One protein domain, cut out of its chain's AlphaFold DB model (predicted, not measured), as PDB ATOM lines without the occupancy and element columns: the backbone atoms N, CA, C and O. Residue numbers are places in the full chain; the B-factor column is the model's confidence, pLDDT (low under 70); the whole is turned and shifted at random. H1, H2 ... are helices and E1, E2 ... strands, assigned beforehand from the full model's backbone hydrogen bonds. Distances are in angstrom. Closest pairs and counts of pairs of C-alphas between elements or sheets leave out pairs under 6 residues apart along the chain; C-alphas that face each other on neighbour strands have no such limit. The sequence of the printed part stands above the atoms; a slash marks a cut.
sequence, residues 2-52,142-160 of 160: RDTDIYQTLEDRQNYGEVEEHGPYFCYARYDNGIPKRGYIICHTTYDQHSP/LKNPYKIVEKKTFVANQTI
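What this domain is: This is residues 2 to 52 and 142 to 160 of the 160 residues of an uncharacterized protein of Rikenellaceae bacterium (UniProt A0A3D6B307). A narrow, twisted antiparallel sheet of three strands is the main body, with the short helix H1 over one face of it, towards the end where the shorter strand E3 pairs. E1 and E2 run long side by side, a wide loop of residues 23 to 39 swings from H1 back to E2, and the tails at residues 49 to 52 and 153 to 160 add to the length at opposite ends. The printed part has 70 residues, with one named helix and three named strands in the order E1, H1, E2, E3; the sheet order is E1, E2, E3. The class is mixed, helices and strands, with 30 residues in named elements, under half of those printed. The whole is loose, with a radius of gyration of the C-alphas of 14.4 A and spans of 50 by 22 by 20 A.

Where its parts are: Start with the inner strand E2, residues 40 to 48; from C-alpha 40 at (44.861, -19.245, -27.340) it runs 26.2 A to C-alpha 48. Beside it find E1, residues 3 to 10, which begins at C-alpha 3 at (32.308, 2.144, -31.492) and is 22.3 A long. E3, residues 147 to 152, is 15.0 A long and ends at C-alpha 152 at (48.023, -19.648, -31.451). H1, residues 16 to 22, is 10.0 A long.

How they stand to each other: Look first at the sheet, where E1 and E3 are the edge strands. E1 and E2 are antiparallel at 156 degrees, and their C-alphas 5 and 46 face each other at 4.5 A; N 6 and O 45, at 2.9 A, and N 43 and O 8, at 2.8 A, are within hydrogen-bond range. E2 and E3 are antiparallel at 155 degrees, with C-alphas 43 and 148 facing each other at 4.3 A; N 44 and O 147 are within hydrogen-bond range at 2.8 A. The sheet is only just strongly twisted, its C-alphas lying up to 4.2 A off the best plane. H1 is on the sheet at a height over the sheet of 9.5 A. It lies over E2 and, only just, not over E3: 4 of its 7 C-alphas fall on E2 and 2 on E3. It runs along the strands, at 26 degrees to E2 on the local plane. The closest C-alphas of H1 and E3, those of Glu 20 and Lys 147, are 5.3 A apart. In H1 every O i to N i+4 pair is within hydrogen-bond range.

The domain as a whole: The two C-alphas farthest apart, those of Pro 52 and Ile 160, are 52.6 A apart. The link from E1 to H1 is tight, and that from H1 to E2 is long, with 17 residues. The link from E2 to E3 is across the cut: residues 53 to 141 are not printed, and C-alphas 52 and 142 are 13.4 A apart. In this predicted model the mean pLDDT of the printed part is 86.4, and residues 155 to 160, at the chain's end, are under 70.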
ATOM      1  N   ARG A   2      30.837   6.548 -31.066       73.94
ATOM      2  CA  ARG A   2      32.125   5.938 -31.428       73.94
ATOM      3  C   ARG A   2      32.146   4.510 -30.904       73.94
ATOM      4  O   ARG A   2      32.134   4.308 -29.692       73.94
ATOM      5  N   ASP A   3      32.187   3.559 -31.822       88.00
ATOM      6  CA  ASP A   3      32.308   2.144 -31.492       88.00
ATOM      7  C   ASP A   3      33.638   1.906 -30.789       88.00
ATOM      8  O   ASP A   3      34.659   2.498 -31.143       88.00
ATOM      9  N   THR A   4      33.599   1.096 -29.738       91.06
ATOM     10  CA  THR A   4      34.788   0.746 -28.963       91.06
ATOM     11  C   THR A   4      35.124  -0.707 -29.210       91.06
ATOM     12  O   THR A   4      34.293  -1.582 -28.961       91.06
ATOM     13  N   ASP A   5      36.341  -0.947 -29.687       92.88
ATOM     14  CA  ASP A   5      36.884  -2.285 -29.860       92.88
ATOM     15  C   ASP A   5      37.092  -2.966 -28.514       92.88
ATOM     16  O   ASP A   5      37.622  -2.382 -27.562       92.88
ATOM     17  N   ILE A   6      36.698  -4.231 -28.452       93.19
ATOM     18  CA  ILE A   6      36.996  -5.103 -27.327       93.19
ATOM     19  C   ILE A   6      37.632  -6.382 -27.835       93.19
ATOM     20  O   ILE A   6      37.261  -6.926 -28.877       93.19
ATOM     21  N   TYR A   7      38.593  -6.856 -27.055       92.94
ATOM     22  CA  TYR A   7      39.330  -8.068 -27.341       92.94
ATOM     23  C   TYR A   7      39.191  -9.025 -26.177       92.94
ATOM     24  O   TYR A   7      39.239  -8.628 -25.011       92.94
ATOM     25  N   GLN A   8      39.055 -10.300 -26.502       92.25
ATOM     26  CA  GLN A   8      38.998 -11.353 -25.513       92.25
ATOM     27  C   GLN A   8      39.893 -12.508 -25.939       92.25
ATOM     28  O   GLN A   8      39.770 -13.059 -27.029       92.25
ATOM     29  N   THR A   9      40.768 -12.916 -25.029       90.94
ATOM     30  CA  THR A   9      41.561 -14.130 -25.185       90.94
ATOM     31  C   THR A   9      40.786 -15.315 -24.619       90.94
ATOM     32  O   THR A   9      40.322 -15.268 -23.478       90.94
ATOM     33  N   LEU A  10      40.655 -16.382 -25.403       91.00
ATOM     34  CA  LEU A  10      40.104 -17.671 -24.984       91.00
ATOM     35  C   LEU A  10      41.137 -18.770 -25.213       91.00
ATOM     36  O   LEU A  10      42.054 -18.615 -26.013       91.00
ATOM     37  N   GLU A  11      40.989 -19.883 -24.503       90.88
ATOM     38  CA  GLU A  11      41.754 -21.092 -24.805       90.88
ATOM     39  C   GLU A  11      41.383 -21.619 -26.191       90.88
ATOM     40  O   GLU A  11      40.205 -21.649 -26.549       90.88
ATOM     41  N   ASP A  12      42.383 -22.069 -26.945       90.38
ATOM     42  CA  ASP A  12      42.137 -22.733 -28.221       90.38
ATOM     43  C   ASP A  12      41.682 -24.180 -27.989       90.38
ATOM     44  O   ASP A  12      42.490 -25.070 -27.725       90.38
ATOM     45  N   ARG A  13      40.367 -24.404 -28.079       89.88
ATOM     46  CA  ARG A  13      39.735 -25.734 -28.009       89.88
ATOM     47  C   ARG A  13      39.266 -26.232 -29.375       89.88
ATOM     48  O   ARG A  13      38.496 -27.184 -29.436       89.88
ATOM     49  N   GLN A  14      39.689 -25.571 -30.456       90.44
ATOM     50  CA  GLN A  14      39.293 -25.885 -31.834       90.44
ATOM     51  C   GLN A  14      37.770 -25.847 -32.097       90.44
ATOM     52  O   GLN A  14      37.288 -26.366 -33.098       90.44
ATOM     53  N   ASN A  15      37.002 -25.173 -31.237       91.88
ATOM     54  CA  ASN A  15      35.547 -24.988 -31.305       91.88
ATOM     55  C   ASN A  15      35.164 -23.630 -31.932       91.88
ATOM     56  O   ASN A  15      34.302 -22.917 -31.429       91.88
ATOM     57  N   TYR A  16      35.829 -23.243 -33.024       94.19
ATOM     58  CA  TYR A  16      35.783 -21.872 -33.551       94.19
ATOM     59  C   TYR A  16      34.379 -21.372 -33.913       94.19
ATOM     60  O   TYR A  16      34.029 -20.261 -33.533       94.19
ATOM     61  N   GLY A  17      33.575 -22.191 -34.600       95.12
ATOM     62  CA  GLY A  17      32.219 -21.794 -35.001       95.12
ATOM     63  C   GLY A  17      31.311 -21.525 -33.800       95.12
ATOM     64  O   GLY A  17      30.599 -20.531 -33.779       95.12
ATOM     65  N   GLU A  18      31.422 -22.354 -32.761       95.00
ATOM     66  CA  GLU A  18      30.693 -22.167 -31.508       95.00
ATOM     67  C   GLU A  18      31.101 -20.846 -30.840       95.00
ATOM     68  O   GLU A  18      30.236 -20.040 -30.504       95.00
ATOM     69  N   VAL A  19      32.410 -20.580 -30.751       93.44
ATOM     70  CA  VAL A  19      32.941 -19.340 -30.168       93.44
ATOM     71  C   VAL A  19      32.446 -18.097 -30.906       93.44
ATOM     72  O   VAL A  19      32.082 -17.122 -30.253       93.44
ATOM     73  N   GLU A  20      32.434 -18.100 -32.238       94.56
ATOM     74  CA  GLU A  20      31.976 -16.948 -33.028       94.56
ATOM     75  C   GLU A  20      30.457 -16.739 -32.943       94.56
ATOM     76  O   GLU A  20      29.987 -15.602 -32.901       94.56
ATOM     77  N   GLU A  21      29.686 -17.822 -32.859       93.94
ATOM     78  CA  GLU A  21      28.225 -17.770 -32.756       93.94
ATOM     79  C   GLU A  21      27.753 -17.354 -31.354       93.94
ATOM     80  O   GLU A  21      26.783 -16.608 -31.201       93.94
ATOM     81  N   HIS A  22      28.459 -17.798 -30.313       92.69
ATOM     82  CA  HIS A  22      27.985 -17.719 -28.935       92.69
ATOM     83  C   HIS A  22      28.921 -16.963 -27.983       92.69
ATOM     84  O   HIS A  22      28.616 -16.864 -26.793       92.69
ATOM     85  N   GLY A  23      30.020 -16.377 -28.448       90.38
ATOM     86  CA  GLY A  23      30.825 -15.472 -27.625       90.38
ATOM     87  C   GLY A  23      30.071 -14.189 -27.232       90.38
ATOM     88  O   GLY A  23      28.989 -13.905 -27.760       90.38
ATOM     89  N   PRO A  24      30.605 -13.382 -26.296       92.94
ATOM     90  CA  PRO A  24      31.789 -13.617 -25.463       92.94
ATOM     91  C   PRO A  24      31.556 -14.664 -24.359       92.94
ATOM     92  O   PRO A  24      30.421 -14.947 -23.981       92.94
ATOM     93  N   TYR A  25      32.649 -15.199 -23.808       89.81
ATOM     94  CA  TYR A  25      32.638 -16.264 -22.791       89.81
ATOM     95  C   TYR A  25      33.342 -15.877 -21.490       89.81
ATOM     96  O   TYR A  25      34.097 -14.912 -21.439       89.81
ATOM     97  N   PHE A  26      33.170 -16.656 -20.420       84.25
ATOM     98  CA  PHE A  26      34.045 -16.512 -19.256       84.25
ATOM     99  C   PHE A  26      35.458 -17.007 -19.584       84.25
ATOM    100  O   PHE A  26      35.664 -18.162 -19.963       84.25
ATOM    101  N   CYS A  27      36.444 -16.123 -19.431       78.44
ATOM    102  CA  CYS A  27      37.848 -16.480 -19.573       78.44
ATOM    103  C   CYS A  27      38.411 -16.963 -18.232       78.44
ATOM    104  O   CYS A  27      38.337 -16.262 -17.225       78.44
ATOM    105  N   TYR A  28      39.029 -18.142 -18.246       77.69
ATOM    106  CA  TYR A  28      39.831 -18.653 -17.138       77.69
ATOM    107  C   TYR A  28      41.238 -18.906 -17.654       77.69
ATOM    108  O   TYR A  28      41.384 -19.606 -18.649       77.69
ATOM    109  N   ALA A  29      42.262 -18.389 -16.977       78.69
ATOM    110  CA  ALA A  29      43.658 -18.634 -17.354       78.69
ATOM    111  C   ALA A  29      44.140 -20.056 -16.999       78.69
ATOM    112  O   ALA A  29      45.141 -20.539 -17.531       78.69
ATOM    113  N   ARG A  30      43.443 -20.722 -16.072       84.38
ATOM    114  CA  ARG A  30      43.780 -22.044 -15.534       84.38
ATOM    115  C   ARG A  30      42.540 -22.931 -15.487       84.38
ATOM    116  O   ARG A  30      41.419 -22.426 -15.471       84.38
ATOM    117  N   TYR A  31      42.760 -24.235 -15.490       83.62
ATOM    118  CA  TYR A  31      41.760 -25.236 -15.127       83.62
ATOM    119  C   TYR A  31      41.569 -25.293 -13.604       83.62
ATOM    120  O   TYR A  31      42.397 -24.768 -12.857       83.62
ATOM    121  N   ASP A  32      40.525 -25.986 -13.141       86.75
ATOM    122  CA  ASP A  32      40.215 -26.147 -11.708       86.75
ATOM    123  C   ASP A  32      41.354 -26.823 -10.926       86.75
ATOM    124  O   ASP A  32      41.580 -26.535  -9.755       86.75
ATOM    125  N   ASN A  33      42.137 -27.668 -11.598       88.00
ATOM    126  CA  ASN A  33      43.338 -28.305 -11.050       88.00
ATOM    127  C   ASN A  33      44.586 -27.391 -11.053       88.00
ATOM    128  O   ASN A  33      45.695 -27.853 -10.798       88.00
ATOM    129  N   GLY A  34      44.436 -26.107 -11.388       86.56
ATOM    130  CA  GLY A  34      45.509 -25.113 -11.397       86.56
ATOM    131  C   GLY A  34      46.419 -25.137 -12.629       86.56
ATOM    132  O   GLY A  34      47.275 -24.254 -12.757       86.56
ATOM    133  N   ILE A  35      46.243 -26.080 -13.559       86.50
ATOM    134  CA  ILE A  35      47.065 -26.174 -14.773       86.50
ATOM    135  C   ILE A  35      46.766 -24.980 -15.699       86.50
ATOM    136  O   ILE A  35      45.593 -24.700 -15.965       86.50
ATOM    137  N   PRO A  36      47.787 -24.259 -16.207       83.12
ATOM    138  CA  PRO A  36      47.590 -23.220 -17.213       83.12
ATOM    139  C   PRO A  36      47.001 -23.792 -18.499       83.12
ATOM    140  O   PRO A  36      47.473 -24.812 -19.007       83.12
ATOM    141  N   LYS A  37      46.012 -23.096 -19.051       83.06
ATOM    142  CA  LYS A  37      45.483 -23.423 -20.376       83.06
ATOM    143  C   LYS A  37      46.556 -23.174 -21.438       83.06
ATOM    144  O   LYS A  37      47.341 -22.229 -21.319       83.06
ATOM    145  N   ARG A  38      46.631 -24.052 -22.443       83.25
ATOM    146  CA  ARG A  38      47.659 -24.007 -23.497       83.25
ATOM    147  C   ARG A  38      47.034 -23.627 -24.830       83.25
ATOM    148  O   ARG A  38      45.980 -24.134 -25.188       83.25
ATOM    149  N   GLY A  39      47.738 -22.775 -25.571       85.56
ATOM    150  CA  GLY A  39      47.214 -22.179 -26.795       85.56
ATOM    151  C   GLY A  39      46.143 -21.131 -26.502       85.56
ATOM    152  O   GLY A  39      45.576 -21.077 -25.409       85.56
ATOM    153  N   TYR A  40      45.903 -20.253 -27.466       90.94
ATOM    154  CA  TYR A  40      44.861 -19.245 -27.340       90.94
ATOM    155  C   TYR A  40      44.303 -18.829 -28.691       90.94
ATOM    156  O   TYR A  40      44.973 -18.905 -29.717       90.94
ATOM    157  N   ILE A  41      43.086 -18.312 -28.655       92.56
ATOM    158  CA  ILE A  41      42.500 -17.512 -29.721       92.56
ATOM    159  C   ILE A  41      42.246 -16.104 -29.190       92.56
ATOM    160  O   ILE A  41      41.900 -15.927 -28.018       92.56
ATOM    161  N   ILE A  42      42.427 -15.100 -30.041       93.56
ATOM    162  CA  ILE A  42      42.020 -13.726 -29.755       93.56
ATOM    163  C   ILE A  42      40.759 -13.461 -30.549       93.56
ATOM    164  O   ILE A  42      40.725 -13.628 -31.768       93.56
ATOM    165  N   CYS A  43      39.727 -13.055 -29.833       94.62
ATOM    166  CA  CYS A  43      38.452 -12.675 -30.393       94.62
ATOM    167  C   CYS A  43      38.297 -11.159 -30.335       94.62
ATOM    168  O   CYS A  43      38.829 -10.511 -29.432       94.62
ATOM    169  N   HIS A  44      37.544 -10.616 -31.278       95.69
ATOM    170  CA  HIS A  44      37.279  -9.200 -31.456       95.69
ATOM    171  C   HIS A  44      35.786  -8.973 -31.672       95.69
ATOM    172  O   HIS A  44      35.100  -9.764 -32.323       95.69
ATOM    173  N   THR A  45      35.289  -7.881 -31.110       95.06
ATOM    174  CA  THR A  45      33.997  -7.288 -31.449       95.06
ATOM    175  C   THR A  45      34.015  -5.817 -31.024       95.06
ATOM    176  O   THR A  45      35.031  -5.293 -30.564       95.06
ATOM    177  N   THR A  46      32.886  -5.139 -31.164       94.69
ATOM    178  CA  THR A  46      32.708  -3.739 -30.801       94.69
ATOM    179  C   THR A  46      31.402  -3.543 -30.049       94.69
ATOM    180  O   THR A  46      30.407  -4.216 -30.334       94.69
ATOM    181  N   TYR A  47      31.359  -2.547 -29.175       93.94
ATOM    182  CA  TYR A  47      30.140  -2.122 -28.486       93.94
ATOM    183  C   TYR A  47      30.045  -0.593 -28.432       93.94
ATOM    184  O   TYR A  47      31.012   0.116 -28.731       93.94
ATOM    185  N   ASP A  48      28.873  -0.089 -28.050       91.00
ATOM    186  CA  ASP A  48      28.702   1.327 -27.733       91.00
ATOM    187  C   ASP A  48      29.053   1.622 -26.274       91.00
ATOM    188  O   ASP A  48      28.304   1.272 -25.362       91.00
ATOM    189  N   GLN A  49      30.167   2.318 -26.059       89.75
ATOM    190  CA  GLN A  49      30.583   2.738 -24.721       89.75
ATOM    191  C   GLN A  49      29.713   3.846 -24.112       89.75
ATOM    192  O   GLN A  49      29.850   4.118 -22.925       89.75
ATOM    193  N   HIS A  50      28.859   4.500 -24.904       91.25
ATOM    194  CA  HIS A  50      27.950   5.549 -24.433       91.25
ATOM    195  C   HIS A  50      26.513   5.054 -24.263       91.25
ATOM    196  O   HIS A  50      25.611   5.862 -24.042       91.25
ATOM    197  N   SER A  51      26.286   3.744 -24.381       92.81
ATOM    198  CA  SER A  51      24.953   3.190 -24.213       92.81
ATOM    199  C   SER A  51      24.456   3.416 -22.784       92.81
ATOM    200  O   SER A  51      25.181   3.088 -21.844       92.81
ATOM    201  N   PRO A  52      23.204   3.870 -22.597       94.12
ATOM    202  CA  PRO A  52      22.605   3.966 -21.266       94.12
ATOM    203  C   PRO A  52      22.440   2.592 -20.597       94.12
ATOM    204  O   PRO A  52      22.257   2.513 -19.393       94.12
ATOM    205  N   LEU A 142      26.298  -5.674 -28.152       93.25
ATOM    206  CA  LEU A 142      27.347  -5.813 -29.158       93.25
ATOM    207  C   LEU A 142      26.835  -5.301 -30.504       93.25
ATOM    208  O   LEU A 142      25.708  -5.576 -30.906       93.25
ATOM    209  N   LYS A 143      27.687  -4.570 -31.225       91.81
ATOM    210  CA  LYS A 143      27.351  -4.030 -32.549       91.81
ATOM    211  C   LYS A 143      27.737  -4.938 -33.700       91.81
ATOM    212  O   LYS A 143      27.129  -4.873 -34.763       91.81
ATOM    213  N   ASN A 144      28.768  -5.744 -33.496       90.19
ATOM    214  CA  ASN A 144      29.306  -6.630 -34.510       90.19
ATOM    215  C   ASN A 144      29.324  -8.067 -33.986       90.19
ATOM    216  O   ASN A 144      29.455  -8.277 -32.776       90.19
ATOM    217  N   PRO A 145      29.237  -9.065 -34.882       89.69
ATOM    218  CA  PRO A 145      29.457 -10.450 -34.507       89.69
ATOM    219  C   PRO A 145      30.800 -10.619 -33.801       89.69
ATOM    220  O   PRO A 145      31.767  -9.910 -34.093       89.69
ATOM    221  N   TYR A 146      30.847 -11.566 -32.878       93.12
ATOM    222  CA  TYR A 146      32.068 -11.938 -32.190       93.12
ATOM    223  C   TYR A 146      32.939 -12.765 -33.143       93.12
ATOM    224  O   TYR A 146      32.483 -13.771 -33.674       93.12
ATOM    225  N   LYS A 147      34.165 -12.316 -33.427       95.88
ATOM    226  CA  LYS A 147      35.015 -12.911 -34.473       95.88
ATOM    227  C   LYS A 147      36.381 -13.289 -33.952       95.88
ATOM    228  O   LYS A 147      36.971 -12.539 -33.180       95.88
ATOM    229  N   ILE A 148      36.927 -14.403 -34.422       95.31
ATOM    230  CA  ILE A 148      38.302 -14.790 -34.107       95.31
ATOM    231  C   ILE A 148      39.253 -14.071 -35.067       95.31
ATOM    232  O   ILE A 148      39.174 -14.244 -36.280       95.31
ATOM    233  N   VAL A 149      40.175 -13.283 -34.517       96.56
ATOM    234  CA  VAL A 149      41.151 -12.484 -35.280       96.56
ATOM    235  C   VAL A 149      42.576 -13.023 -35.193       96.56
ATOM    236  O   VAL A 149      43.374 -12.771 -36.089       96.56
ATOM    237  N   GLU A 150      42.898 -13.809 -34.163       94.00
ATOM    238  CA  GLU A 150      44.206 -14.457 -34.027       94.00
ATOM    239  C   GLU A 150      44.063 -15.856 -33.427       94.00
ATOM    240  O   GLU A 150      43.168 -16.113 -32.617       94.00
ATOM    241  N   LYS A 151      44.964 -16.764 -33.814       92.25
ATOM    242  CA  LYS A 151      45.038 -18.131 -33.294       92.25
ATOM    243  C   LYS A 151      46.491 -18.504 -33.025       92.25
ATOM    244  O   LYS A 151      47.340 -18.386 -33.905       92.25
ATOM    245  N   LYS A 152      46.757 -19.023 -31.831       88.81
ATOM    246  CA  LYS A 152      48.023 -19.648 -31.451       88.81
ATOM    247  C   LYS A 152      47.754 -21.050 -30.925       88.81
ATOM    248  O   LYS A 152      47.482 -21.246 -29.740       88.81
ATOM    249  N   THR A 153      47.897 -22.031 -31.807       81.38
ATOM    250  CA  THR A 153      47.820 -23.449 -31.455       81.38
ATOM    251  C   THR A 153      49.062 -23.867 -30.675       81.38
ATOM    252  O   THR A 153      50.188 -23.605 -31.105       81.38
ATOM    253  N   PHE A 154      48.880 -24.556 -29.549       73.00
ATOM    254  CA  PHE A 154      49.988 -25.200 -28.847       73.00
ATOM    255  C   PHE A 154      50.096 -26.652 -29.314       73.00
ATOM    256  O   PHE A 154      49.206 -27.458 -29.052       73.00
ATOM    257  N   VAL A 155      51.174 -26.996 -30.020       63.00
ATOM    258  CA  VAL A 155      51.409 -28.376 -30.463       63.00
ATOM    259  C   VAL A 155      51.883 -29.189 -29.258       63.00
ATOM    260  O   VAL A 155      52.906 -28.868 -28.658       63.00
ATOM    261  N   ALA A 156      51.143 -30.237 -28.890       58.38
ATOM    262  CA  ALA A 156      51.416 -31.054 -27.701       58.38
ATOM    263  C   ALA A 156      52.781 -31.784 -27.725       58.38
ATOM    264  O   ALA A 156      53.244 -32.219 -26.677       58.38
ATOM    265  N   ASN A 157      53.448 -31.857 -28.885       51.31
ATOM    266  CA  ASN A 157      54.663 -32.650 -29.111       51.31
ATOM    267  C   ASN A 157      55.962 -31.825 -29.175       51.31
ATOM    268  O   ASN A 157      56.888 -32.194 -29.893       51.31
ATOM    269  N   GLN A 158      56.059 -30.708 -28.454       47.44
ATOM    270  CA  GLN A 158      57.371 -30.106 -28.195       47.44
ATOM    271  C   GLN A 158      57.983 -30.791 -26.973       47.44
ATOM    272  O   GLN A 158      57.827 -30.338 -25.840       47.44
ATOM    273  N   THR A 159      58.607 -31.943 -27.217       39.09
ATOM    274  CA  THR A 159      59.520 -32.589 -26.273       39.09
ATOM    275  C   THR A 159      60.671 -31.615 -26.009       39.09
ATOM    276  O   THR A 159      61.314 -31.172 -26.962       39.09
ATOM    277  N   ILE A 160      60.873 -31.237 -24.744       42.75
ATOM    278  CA  ILE A 160      62.121 -30.609 -24.280       42.75
ATOM    279  C   ILE A 160      63.178 -31.706 -24.182       42.75
ATOM    280  O   ILE A 160      62.808 -32.799 -23.692       42.75
TER     281      ILE A 160